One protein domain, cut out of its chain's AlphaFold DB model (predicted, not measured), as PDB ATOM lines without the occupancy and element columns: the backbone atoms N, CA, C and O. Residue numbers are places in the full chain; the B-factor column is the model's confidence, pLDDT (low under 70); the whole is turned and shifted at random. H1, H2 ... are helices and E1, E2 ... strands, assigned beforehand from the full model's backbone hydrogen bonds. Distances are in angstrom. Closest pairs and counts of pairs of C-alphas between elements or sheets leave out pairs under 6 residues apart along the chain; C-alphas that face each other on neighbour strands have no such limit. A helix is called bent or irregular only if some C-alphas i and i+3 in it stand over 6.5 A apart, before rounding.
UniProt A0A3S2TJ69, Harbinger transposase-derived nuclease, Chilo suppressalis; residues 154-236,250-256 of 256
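AT A GLANCE: This is residues 154 to 236 and 250 to 256 of the 256 residues of the protein "Harbinger transposase-derived nuclease" of Chilo suppressalis (UniProt A0A3S2TJ69). Two small three-stranded sheets stand face to face as a sandwich, E3 E4 E5 and E1 E2 E6, their strands running nearly in line, and a short irregular helix, H1, only grazes the sheet E3 E4 E5. The 90 printed residues hold, along the chain, E1 E2 E3 E4 E5 H1 E6. One sheet has the order E3, E4, E5 and is antiparallel throughout; the other, E1, E2, E6, is mixed. The class is mostly strand, and the whole is compact, with a radius of gyration of the C-alphas of 13.7 A and spans of 40 by 34 by 20 A.

IN THESE COORDINATES: The longest strands are E4, residues 196 to 204, 26.2 A from first to last C-alpha, and E5, residues 207 to 215, 26.4 A. C-alpha 196 is at (167.881, 144.926, 117.394). E3, residues 181 to 186, spans 14.0 A. In the other sheet, E1, residues 156 to 162, begins with C-alpha 156 at (177.367, 156.273, 100.845) and spans 18.2 A; E2, residues 170 to 176, spans 20.1 A; E6, residues 253 to 255, spans 7.0 A and ends with C-alpha 255 at (180.479, 149.421, 105.530). H1, residues 224 to 232, spans 11.7 A and is irregular: C-alphas 226 and 229 are 7.4 A apart.

HOW THE PARTS SIT: E3, E4 and E5 form a meander, each strand the antiparallel neighbour of the one before, and E3 and E4, like E4 and E5, form a hairpin. N 184 and O 199 are 2.8 A apart between E3 and E4; N 200 and O 211 are 2.8 A apart between E4 and E5. This sheet is twisted, its C-alphas up to 4.1 A off the best plane. H1 only grazes it with residues 227 to 231; 3 of its 5 O i to N i+4 pairs are within hydrogen-bond range. In the other sheet, E1 and E2 form a hairpin, with N 173 and O 159 2.8 A apart, and E6 is parallel to E2, with N 174 and O 254 3.2 A apart. Between the sheets, whose strands stand at 23 degrees, the closest C-alphas of E2 and E4 are those of Val 171 and His 197, 6.1 A apart. E1 and E5 are apart.

THE WHOLE: The two C-alphas farthest apart, those of Lys 166 and Gln 206, are 42.0 A from each other. Residues 237 to 249 are not printed, and C-alphas 236 and 250 are 26.0 A apart across this cut. Of the links that are printed whole, none is long, and the tight link from E2 to E3 leads from one sheet to the other. The mean pLDDT of the printed part is 76.8; it is under 70 at 22 residues, among them 217 to 226 and 250 to 256.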
ATOM      1  N   PRO A 154     180.744 160.781 101.577       86.19
ATOM      2  CA  PRO A 154     180.468 160.952 100.159       86.19
ATOM      3  C   PRO A 154     180.398 159.610  99.420       86.19
ATOM      4  O   PRO A 154     181.327 158.801  99.483       86.19
ATOM      5  N   GLY A 155     179.301 159.395  98.691       87.94
ATOM      6  CA  GLY A 155     179.053 158.163  97.936       87.94
ATOM      7  C   GLY A 155     178.481 157.006  98.761       87.94
ATOM      8  O   GLY A 155     178.431 155.888  98.251       87.94
ATOM      9  N   PHE A 156     178.044 157.256 100.001       89.75
ATOM     10  CA  PHE A 156     177.367 156.273 100.845       89.75
ATOM     11  C   PHE A 156     176.047 156.817 101.399       89.75
ATOM     12  O   PHE A 156     175.952 157.967 101.820       89.75
ATOM     13  N   ASN A 157     175.041 155.950 101.432       91.06
ATOM     14  CA  ASN A 157     173.768 156.151 102.102       91.06
ATOM     15  C   ASN A 157     173.822 155.512 103.491       91.06
ATOM     16  O   ASN A 157     174.206 154.350 103.626       91.06
ATOM     17  N   LEU A 158     173.393 156.255 104.511       90.50
ATOM     18  CA  LEU A 158     173.164 155.717 105.848       90.50
ATOM     19  C   LEU A 158     171.750 155.137 105.925       90.50
ATOM     20  O   LEU A 158     170.765 155.868 105.822       90.50
ATOM     21  N   ILE A 159     171.657 153.831 106.144       91.94
ATOM     22  CA  ILE A 159     170.406 153.117 106.391       91.94
ATOM     23  C   ILE A 159     170.404 152.756 107.869       91.94
ATOM     24  O   ILE A 159     171.295 152.044 108.324       91.94
ATOM     25  N   ARG A 160     169.430 153.255 108.628       88.94
ATOM     26  CA  ARG A 160     169.406 153.114 110.086       88.94
ATOM     27  C   ARG A 160     168.041 152.675 110.589       88.94
ATOM     28  O   ARG A 160     167.016 153.057 110.029       88.94
ATOM     29  N   ASN A 161     168.053 151.885 111.652       89.56
ATOM     30  CA  ASN A 161     166.882 151.538 112.440       89.56
ATOM     31  C   ASN A 161     167.166 151.904 113.898       89.56
ATOM     32  O   ASN A 161     167.804 151.135 114.618       89.56
ATOM     33  N   ASP A 162     166.738 153.097 114.301       86.19
ATOM     34  CA  ASP A 162     167.017 153.633 115.630       86.19
ATOM     35  C   ASP A 162     165.977 153.223 116.661       86.19
ATOM     36  O   ASP A 162     164.786 153.057 116.368       86.19
ATOM     37  N   ARG A 163     166.428 153.153 117.913       78.25
ATOM     38  CA  ARG A 163     165.536 153.021 119.059       78.25
ATOM     39  C   ARG A 163     164.976 154.359 119.511       78.25
ATOM     40  O   ARG A 163     165.672 155.372 119.567       78.25
ATOM     41  N   THR A 164     163.732 154.315 119.964       74.00
ATOM     42  CA  THR A 164     163.080 155.360 120.748       74.00
ATOM     43  C   THR A 164     162.951 154.885 122.203       74.00
ATOM     44  O   THR A 164     162.577 153.739 122.470       74.00
ATOM     45  N   GLY A 165     163.303 155.736 123.175       70.12
ATOM     46  CA  GLY A 165     163.236 155.403 124.608       70.12
ATOM     47  C   GLY A 165     164.567 155.555 125.351       70.12
ATOM     48  O   GLY A 165     165.305 156.491 125.073       70.12
ATOM     49  N   LYS A 166     164.839 154.676 126.335       60.56
ATOM     50  CA  LYS A 166     165.927 154.749 127.344       60.56
ATOM     51  C   LYS A 166     167.348 154.939 126.768       60.56
ATOM     52  O   LYS A 166     168.173 154.035 126.806       60.56
ATOM     53  N   GLY A 167     167.664 156.152 126.329       58.31
ATOM     54  CA  GLY A 167     169.028 156.627 126.128       58.31
ATOM     55  C   GLY A 167     169.766 156.109 124.896       58.31
ATOM     56  O   GLY A 167     170.935 156.461 124.775       58.31
ATOM     57  N   GLY A 168     169.150 155.323 124.007       65.06
ATOM     58  CA  GLY A 168     169.691 155.031 122.674       65.06
ATOM     59  C   GLY A 168     169.681 153.577 122.268       65.06
ATOM     60  O   GLY A 168     169.003 152.759 122.882       65.06
ATOM     61  N   GLY A 169     170.389 153.299 121.177       71.75
ATOM     62  CA  GLY A 169     170.399 152.010 120.498       71.75
ATOM     63  C   GLY A 169     169.928 152.122 119.054       71.75
ATOM     64  O   GLY A 169     169.542 153.194 118.574       71.75
ATOM     65  N   GLY A 170     169.954 150.994 118.373       80.62
ATOM     66  CA  GLY A 170     169.707 150.892 116.955       80.62
ATOM     67  C   GLY A 170     170.897 150.314 116.215       80.62
ATOM     68  O   GLY A 170     172.019 150.212 116.710       80.62
ATOM     69  N   VAL A 171     170.624 149.944 114.976       85.75
ATOM     70  CA  VAL A 171     171.610 149.381 114.064       85.75
ATOM     71  C   VAL A 171     171.584 150.150 112.758       85.75
ATOM     72  O   VAL A 171     170.550 150.685 112.349       85.75
ATOM     73  N   ALA A 172     172.730 150.209 112.093       88.81
ATOM     74  CA  ALA A 172     172.864 150.953 110.859       88.81
ATOM     75  C   ALA A 172     173.888 150.323 109.909       88.81
ATOM     76  O   ALA A 172     174.819 149.637 110.332       88.81
ATOM     77  N   ILE A 173     173.680 150.567 108.618       89.38
ATOM     78  CA  ILE A 173     174.534 150.152 107.503       89.38
ATOM     79  C   ILE A 173     174.858 151.398 106.684       89.38
ATOM     80  O   ILE A 173     173.954 152.149 106.307       89.38
ATOM     81  N   TYR A 174     176.135 151.584 106.364       90.12
ATOM     82  CA  TYR A 174     176.539 152.485 105.288       90.12
ATOM     83  C   TYR A 174     176.659 151.684 103.999       90.12
ATOM     84  O   TYR A 174     177.496 150.786 103.912       90.12
ATOM     85  N   LEU A 175     175.827 152.016 103.012       90.44
ATOM     86  CA  LEU A 175     175.780 151.339 101.719       90.44
ATOM     87  C   LEU A 175     176.143 152.302 100.594       90.44
ATOM     88  O   LEU A 175     175.625 153.418 100.546       90.44
ATOM     89  N   ARG A 176     177.000 151.881  99.664       88.69
ATOM     90  CA  ARG A 176     177.348 152.683  98.480       88.69
ATOM     91  C   ARG A 176     176.100 153.167  97.713       88.69
ATOM     92  O   ARG A 176     175.154 152.411  97.509       88.69
ATOM     93  N   THR A 177     176.090 154.428  97.279       90.81
ATOM     94  CA  THR A 177     174.893 155.099  96.719       90.81
ATOM     95  C   THR A 177     174.372 154.514  95.405       90.81
ATOM     96  O   THR A 177     173.209 154.698  95.069       90.81
ATOM     97  N   ASP A 178     175.231 153.847  94.643       88.62
ATOM     98  CA  ASP A 178     174.930 153.163  93.378       88.62
ATOM     99  C   ASP A 178     174.439 151.718  93.578       88.62
ATOM    100  O   ASP A 178     174.126 151.036  92.603       88.62
ATOM    101  N   ILE A 179     174.372 151.232  94.822       88.00
ATOM    102  CA  ILE A 179     173.831 149.914  95.141       88.00
ATOM    103  C   ILE A 179     172.353 150.060  95.501       88.00
ATOM    104  O   ILE A 179     171.982 150.696  96.488       88.00
ATOM    105  N   LEU A 180     171.498 149.422  94.702       89.81
ATOM    106  CA  LEU A 180     170.072 149.340  94.988       89.81
ATOM    107  C   LEU A 180     169.815 148.340  96.114       89.81
ATOM    108  O   LEU A 180     170.332 147.218  96.104       89.81
ATOM    109  N   PHE A 181     168.965 148.739  97.055       92.19
ATOM    110  CA  PHE A 181     168.578 147.908  98.181       92.19
ATOM    111  C   PHE A 181     167.094 148.048  98.506       92.19
ATOM    112  O   PHE A 181     166.439 149.030  98.155       92.19
ATOM    113  N   ARG A 182     166.583 147.064  99.241       93.50
ATOM    114  CA  ARG A 182     165.270 147.101  99.878       93.50
ATOM    115  C   ARG A 182     165.404 146.641 101.321       93.50
ATOM    116  O   ARG A 182     166.026 145.616 101.577       93.50
ATOM    117  N   VAL A 183     164.796 147.360 102.260       94.25
ATOM    118  CA  VAL A 183     164.696 146.900 103.653       94.25
ATOM    119  C   VAL A 183     163.751 145.698 103.711       94.25
ATOM    120  O   VAL A 183     162.616 145.782 103.246       94.25
ATOM    121  N   VAL A 184     164.230 144.577 104.249       92.38
ATOM    122  CA  VAL A 184     163.481 143.312 104.338       92.38
ATOM    123  C   VAL A 184     162.898 143.116 105.731       92.38
ATOM    124  O   VAL A 184     161.776 142.639 105.867       92.38
ATOM    125  N   SER A 185     163.657 143.461 106.772       91.00
ATOM    126  CA  SER A 185     163.220 143.291 108.156       91.00
ATOM    127  C   SER A 185     163.924 144.272 109.081       91.00
ATOM    128  O   SER A 185     165.125 144.505 108.946       91.00
ATOM    129  N   THR A 186     163.185 144.814 110.045       92.25
ATOM    130  CA  THR A 186     163.702 145.671 111.113       92.25
ATOM    131  C   THR A 186     163.105 145.267 112.453       92.25
ATOM    132  O   THR A 186     161.965 144.802 112.528       92.25
ATOM    133  N   SER A 187     163.873 145.434 113.527       88.38
ATOM    134  CA  SER A 187     163.347 145.321 114.888       88.38
ATOM    135  C   SER A 187     162.456 146.526 115.233       88.38
ATOM    136  O   SER A 187     162.695 147.618 114.709       88.38
ATOM    137  N   PRO A 188     161.487 146.392 116.159       87.38
ATOM    138  CA  PRO A 188     160.671 147.517 116.615       87.38
ATOM    139  C   PRO A 188     161.504 148.666 117.202       87.38
ATOM    140  O   PRO A 188     162.456 148.439 117.951       87.38
ATOM    141  N   SER A 189     161.099 149.911 116.940       82.12
ATOM    142  CA  SER A 189     161.804 151.095 117.455       82.12
ATOM    143  C   SER A 189     161.651 151.276 118.970       82.12
ATOM    144  O   SER A 189     162.561 151.782 119.614       82.12
ATOM    145  N   ALA A 190     160.540 150.842 119.573       80.44
ATOM    146  CA  ALA A 190     160.322 150.981 121.015       80.44
ATOM    147  C   ALA A 190     161.215 150.023 121.812       80.44
ATOM    148  O   ALA A 190     161.137 148.815 121.590       80.44
ATOM    149  N   TYR A 191     162.018 150.549 122.748       72.81
ATOM    150  CA  TYR A 191     162.969 149.757 123.541       72.81
ATOM    151  C   TYR A 191     162.359 148.471 124.127       72.81
ATOM    152  O   TYR A 191     161.363 148.489 124.851       72.81
ATOM    153  N   SER A 192     163.044 147.362 123.875       69.56
ATOM    154  CA  SER A 192     162.784 146.026 124.407       69.56
ATOM    155  C   SER A 192     164.129 145.392 124.773       69.56
ATOM    156  O   SER A 192     165.140 145.672 124.140       69.56
ATOM    157  N   ALA A 193     164.188 144.494 125.754       70.94
ATOM    158  CA  ALA A 193     165.420 143.742 126.038       70.94
ATOM    159  C   ALA A 193     165.745 142.675 124.958       70.94
ATOM    160  O   ALA A 193     166.443 141.704 125.233       70.94
ATOM    161  N   SER A 194     165.187 142.819 123.751       72.81
ATOM    162  CA  SER A 194     165.379 141.921 122.612       72.81
ATOM    163  C   SER A 194     166.482 142.430 121.690       72.81
ATOM    164  O   SER A 194     166.828 143.612 121.729       72.81
ATOM    165  N   ALA A 195     166.977 141.549 120.819       77.12
ATOM    166  CA  ALA A 195     167.884 141.941 119.755       77.12
ATOM    167  C   ALA A 195     167.265 143.006 118.839       77.12
ATOM    168  O   ALA A 195     166.057 143.033 118.580       77.12
ATOM    169  N   GLU A 196     168.134 143.884 118.370       84.88
ATOM    170  CA  GLU A 196     167.881 144.926 117.394       84.88
ATOM    171  C   GLU A 196     168.430 144.450 116.058       84.88
ATOM    172  O   GLU A 196     169.478 143.809 116.021       84.88
ATOM    173  N   HIS A 197     167.748 144.738 114.957       87.44
ATOM    174  CA  HIS A 197     168.212 144.303 113.648       87.44
ATOM    175  C   HIS A 197     167.725 145.197 112.519       87.44
ATOM    176  O   HIS A 197     166.700 145.881 112.615       87.44
ATOM    177  N   LEU A 198     168.488 145.157 111.435       91.25
ATOM    178  CA  LEU A 198     168.189 145.759 110.149       91.25
ATOM    179  C   LEU A 198     168.754 144.821 109.089       91.25
ATOM    180  O   LEU A 198     169.968 144.639 108.989       91.25
ATOM    181  N   PHE A 199     167.854 144.236 108.308       90.56
ATOM    182  CA  PHE A 199     168.182 143.431 107.145       90.56
ATOM    183  C   PHE A 199     167.779 144.162 105.876       90.56
ATOM    184  O   PHE A 199     166.637 144.612 105.735       90.56
ATOM    185  N   ILE A 200     168.709 144.227 104.931       91.88
ATOM    186  CA  ILE A 200     168.490 144.750 103.591       91.88
ATOM    187  C   ILE A 200     168.791 143.660 102.564       91.88
ATOM    188  O   ILE A 200     169.726 142.878 102.713       91.88
ATOM    189  N   GLU A 201     167.992 143.609 101.508       89.75
ATOM    190  CA  GLU A 201     168.287 142.842 100.306       89.75
ATOM    191  C   GLU A 201     168.974 143.781  99.323       89.75
ATOM    192  O   GLU A 201     168.414 144.816  98.956       89.75
ATOM    193  N   VAL A 202     170.172 143.410  98.891       87.25
ATOM    194  CA  VAL A 202     170.899 144.063  97.807       87.25
ATOM    195  C   VAL A 202     170.847 143.165  96.584       87.25
ATOM    196  O   VAL A 202     171.087 141.962  96.670       87.25
ATOM    197  N   SER A 203     170.530 143.750  95.433       77.00
ATOM    198  CA  SER A 203     170.496 143.027  94.161       77.00
ATOM    199  C   SER A 203     171.695 143.421  93.308       77.00
ATOM    200  O   SER A 203     171.889 144.599  93.015       77.00
ATOM    201  N   PHE A 204     172.482 142.435  92.885       72.75
ATOM    202  CA  PHE A 204     173.578 142.619  91.940       72.75
ATOM    203  C   PHE A 204     173.386 141.680  90.750       72.75
ATOM    204  O   PHE A 204     173.499 140.457  90.873       72.75
ATOM    205  N   HIS A 205     173.056 142.253  89.592       72.81
ATOM    206  CA  HIS A 205     172.610 141.516  88.405       72.81
ATOM    207  C   HIS A 205     171.447 140.553  88.718       72.81
ATOM    208  O   HIS A 205     170.320 141.000  88.908       72.81
ATOM    209  N   GLN A 206     171.719 139.245  88.775       71.12
ATOM    210  CA  GLN A 206     170.753 138.177  89.075       71.12
ATOM    211  C   GLN A 206     170.959 137.557  90.466       71.12
ATOM    212  O   GLN A 206     170.265 136.613  90.833       71.12
ATOM    213  N   THR A 207     171.916 138.066  91.246       72.12
ATOM    214  CA  THR A 207     172.188 137.586  92.604       72.12
ATOM    215  C   THR A 207     171.573 138.538  93.615       72.12
ATOM    216  O   THR A 207     171.792 139.749  93.564       72.12
ATOM    217  N   LYS A 208     170.818 137.979  94.556       78.06
ATOM    218  CA  LYS A 208     170.299 138.693  95.720       78.06
ATOM    219  C   LYS A 208     171.153 138.338  96.924       78.06
ATOM    220  O   LYS A 208     171.384 137.162  97.191       78.06
ATOM    221  N   LEU A 209     171.617 139.355  97.633       81.44
ATOM    222  CA  LEU A 209     172.373 139.215  98.868       81.44
ATOM    223  C   LEU A 209     171.550 139.800 100.006       81.44
ATOM    224  O   LEU A 209     171.114 140.949  99.936       81.44
ATOM    225  N   LEU A 210     171.356 139.009 101.056       84.88
ATOM    226  CA  LEU A 210     170.810 139.496 102.311       84.88
ATOM    227  C   LEU A 210     171.964 140.002 103.173       84.88
ATOM    228  O   LEU A 210     172.904 139.264 103.463       84.88
ATOM    229  N   LEU A 211     171.881 141.258 103.590       86.81
ATOM    230  CA  LEU A 211     172.842 141.895 104.478       86.81
ATOM    231  C   LEU A 211     172.123 142.260 105.765       86.81
ATOM    232  O   LEU A 211     171.060 142.875 105.722       86.81
ATOM    233  N   GLY A 212     172.694 141.870 106.897       85.94
ATOM    234  CA  GLY A 212     172.107 142.089 108.208       85.94
ATOM    235  C   GLY A 212     173.110 142.679 109.178       85.94
ATOM    236  O   GLY A 212     174.220 142.168 109.310       85.94
ATOM    237  N   VAL A 213     172.691 143.714 109.894       85.25
ATOM    238  CA  VAL A 213     173.319 144.140 111.149       85.25
ATOM    239  C   VAL A 213     172.348 143.841 112.274       85.25
ATOM    240  O   VAL A 213     171.149 144.104 112.160       85.25
ATOM    241  N   PHE A 214     172.866 143.280 113.360       83.44
ATOM    242  CA  PHE A 214     172.080 142.984 114.545       83.44
ATOM    243  C   PHE A 214     172.838 143.392 115.805       83.44
ATOM    244  O   PHE A 214     174.062 143.289 115.842       83.44
ATOM    245  N   TYR A 215     172.108 143.841 116.826       78.50
ATOM    246  CA  TYR A 215     172.618 144.161 118.151       78.50
ATOM    247  C   TYR A 215     171.854 143.430 119.234       78.50
ATOM    248  O   TYR A 215     170.669 143.661 119.425       78.50
ATOM    249  N   SER A 216     172.541 142.558 119.974       75.75
ATOM    250  CA  SER A 216     171.971 141.938 121.160       75.75
ATOM    251  C   SER A 216     172.466 142.646 122.423       75.75
ATOM    252  O   SER A 216     173.652 142.534 122.749       75.75
ATOM    253  N   PRO A 217     171.583 143.325 123.180       66.38
ATOM    254  CA  PRO A 217     171.931 143.838 124.502       66.38
ATOM    255  C   PRO A 217     172.132 142.719 125.538       66.38
ATOM    256  O   PRO A 217     172.719 142.972 126.589       66.38
ATOM    257  N   ASN A 218     171.654 141.495 125.269       67.94
ATOM    258  CA  ASN A 218     171.731 140.365 126.189       67.94
ATOM    259  C   ASN A 218     172.488 139.189 125.552       67.94
ATOM    260  O   ASN A 218     171.946 138.447 124.734       67.94
ATOM    261  N   LEU A 219     173.747 139.007 125.956       61.62
ATOM    262  CA  LEU A 219     174.643 137.977 125.414       61.62
ATOM    263  C   LEU A 219     174.227 136.535 125.758       61.62
ATOM    264  O   LEU A 219     174.810 135.603 125.216       61.62
ATOM    265  N   PHE A 220     173.248 136.345 126.649       61.50
ATOM    266  CA  PHE A 220     172.789 135.024 127.093       61.50
ATOM    267  C   PHE A 220     171.589 134.484 126.308       61.50
ATOM    268  O   PHE A 220     171.123 133.387 126.598       61.50
ATOM    269  N   ILE A 221     171.067 135.248 125.347       62.91
ATOM    270  CA  ILE A 221     169.946 134.827 124.509       62.91
ATOM    271  C   ILE A 221     170.480 134.594 123.097       62.91
ATOM    272  O   ILE A 221     171.063 135.502 122.500       62.91
ATOM    273  N   ASP A 222     170.288 133.381 122.576       65.06
ATOM    274  CA  ASP A 222     170.532 133.093 121.167       65.06
ATOM    275  C   ASP A 222     169.388 133.679 120.328       65.06
ATOM    276  O   ASP A 222     168.209 133.409 120.565       65.06
ATOM    277  N   TYR A 223     169.746 134.535 119.375       64.62
ATOM    278  CA  TYR A 223     168.809 135.183 118.464       64.62
ATOM    279  C   TYR A 223     168.918 134.637 117.040       64.62
ATOM    280  O   TYR A 223     168.121 135.041 116.196       64.62
ATOM    281  N   PHE A 224     169.849 133.725 116.740       66.44
ATOM    282  CA  PHE A 224     169.975 133.178 115.388       66.44
ATOM    283  C   PHE A 224     168.717 132.414 114.966       66.44
ATOM    284  O   PHE A 224     168.212 132.650 113.866       66.44
ATOM    285  N   ASP A 225     168.125 131.652 115.885       67.38
ATOM    286  CA  ASP A 225     166.846 130.959 115.675       67.38
ATOM    287  C   ASP A 225     165.708 131.934 115.326       67.38
ATOM    288  O   ASP A 225     164.808 131.626 114.543       67.38
ATOM    289  N   SER A 226     165.755 133.163 115.858       69.88
ATOM    290  CA  SER A 226     164.743 134.189 115.567       69.88
ATOM    291  C   SER A 226     164.815 134.711 114.126       69.88
ATOM    292  O   SER A 226     163.833 135.257 113.616       69.88
ATOM    293  N   PHE A 227     165.948 134.495 113.449       75.88
ATOM    294  CA  PHE A 227     166.171 134.877 112.058       75.88
ATOM    295  C   PHE A 227     166.082 133.702 111.083       75.88
ATOM    296  O   PHE A 227     166.063 133.947 109.881       75.88
ATOM    297  N   ASP A 228     165.973 132.449 111.536       76.31
ATOM    298  CA  ASP A 228     166.014 131.275 110.651       76.31
ATOM    299  C   ASP A 228     164.983 131.339 109.520       76.31
ATOM    300  O   ASP A 228     165.336 131.145 108.361       76.31
ATOM    301  N   LYS A 229     163.738 131.735 109.819       76.56
ATOM    302  CA  LYS A 229     162.691 131.908 108.792       76.56
ATOM    303  C   LYS A 229     163.073 132.934 107.726       76.56
ATOM    304  O   LYS A 229     162.715 132.774 106.562       76.56
ATOM    305  N   LEU A 230     163.753 134.008 108.127       76.75
ATOM    306  CA  LEU A 230     164.242 135.029 107.206       76.75
ATOM    307  C   LEU A 230     165.409 134.479 106.382       76.75
ATOM    308  O   LEU A 230     165.438 134.661 105.168       76.75
ATOM    309  N   LEU A 231     166.355 133.805 107.036       77.44
ATOM    310  CA  LEU A 231     167.547 133.244 106.409       77.44
ATOM    311  C   LEU A 231     167.203 132.123 105.424       77.44
ATOM    312  O   LEU A 231     167.839 132.036 104.378       77.44
ATOM    313  N   ASP A 232     166.181 131.314 105.702       77.94
ATOM    314  CA  ASP A 232     165.735 130.214 104.842       77.94
ATOM    315  C   ASP A 232     165.314 130.680 103.442       77.94
ATOM    316  O   ASP A 232     165.570 129.975 102.470       77.94
ATOM    317  N   ILE A 233     164.758 131.891 103.311       75.50
ATOM    318  CA  ILE A 233     164.389 132.488 102.011       75.50
ATOM    319  C   ILE A 233     165.628 132.720 101.130       75.50
ATOM    320  O   ILE A 233     165.539 132.695  99.904       75.50
ATOM    321  N   TYR A 234     166.782 132.953 101.757       72.62
ATOM    322  CA  TYR A 234     168.034 133.309 101.090       72.62
ATOM    323  C   TYR A 234     169.089 132.199 101.163       72.62
ATOM    324  O   TYR A 234     170.179 132.360 100.610       72.62
ATOM    325  N   ARG A 235     168.797 131.066 101.818       70.25
ATOM    326  CA  ARG A 235     169.681 129.895 101.803       70.25
ATOM    327  C   ARG A 235     169.721 129.340 100.371       70.25
ATOM    328  O   ARG A 235     168.667 129.050  99.805       70.25
ATOM    329  N   PRO A 236     170.913 129.150  99.776       60.88
ATOM    330  CA  PRO A 236     171.030 128.413  98.524       60.88
ATOM    331  C   PRO A 236     170.399 127.027  98.685       60.88
ATOM    332  O   PRO A 236     170.521 126.419  99.754       60.88
ATOM    333  N   LYS A 250     179.682 140.431 118.660       27.95
ATOM    334  CA  LYS A 250     179.822 141.866 118.967       27.95
ATOM    335  C   LYS A 250     179.377 142.677 117.757       27.95
ATOM    336  O   LYS A 250     179.669 142.329 116.620       27.95
ATOM    337  N   ILE A 251     178.658 143.754 118.023       34.25
ATOM    338  CA  ILE A 251     178.101 144.622 116.994       34.25
ATOM    339  C   ILE A 251     179.170 145.507 116.406       34.25
ATOM    340  O   ILE A 251     179.931 146.136 117.135       34.25
ATOM    341  N   GLN A 252     179.167 145.576 115.084       38.94
ATOM    342  CA  GLN A 252     179.907 146.548 114.312       38.94
ATOM    343  C   GLN A 252     178.974 147.092 113.239       38.94
ATOM    344  O   GLN A 252     178.320 146.349 112.507       38.94
ATOM    345  N   LEU A 253     178.890 148.409 113.189       42.09
ATOM    346  CA  LEU A 253     178.208 149.171 112.158       42.09
ATOM    347  C   LEU A 253     179.039 148.943 110.877       42.09
ATOM    348  O   LEU A 253     180.227 149.264 110.847       42.09
ATOM    349  N   MET A 254     178.478 148.255 109.881       49.22
ATOM    350  CA  MET A 254     179.237 147.716 108.739       49.22
ATOM    351  C   MET A 254     179.196 148.639 107.515       49.22
ATOM    352  O   MET A 254     178.136 149.156 107.153       49.22
ATOM    353  N   PHE A 255     180.349 148.802 106.855       44.94
ATOM    354  CA  PHE A 255     180.479 149.421 105.530       44.94
ATOM    355  C   PHE A 255     180.392 148.397 104.408       44.94
ATOM    356  O   PHE A 255     181.230 147.498 104.360       44.94
ATOM    357  N   LEU A 256     179.479 148.598 103.457       46.25
ATOM    358  CA  LEU A 256     179.375 147.800 102.230       46.25
ATOM    359  C   LEU A 256     179.420 148.680 100.969       46.25
ATOM    360  O   LEU A 256     178.665 149.678 100.886       46.25
TER     361      LEU A 256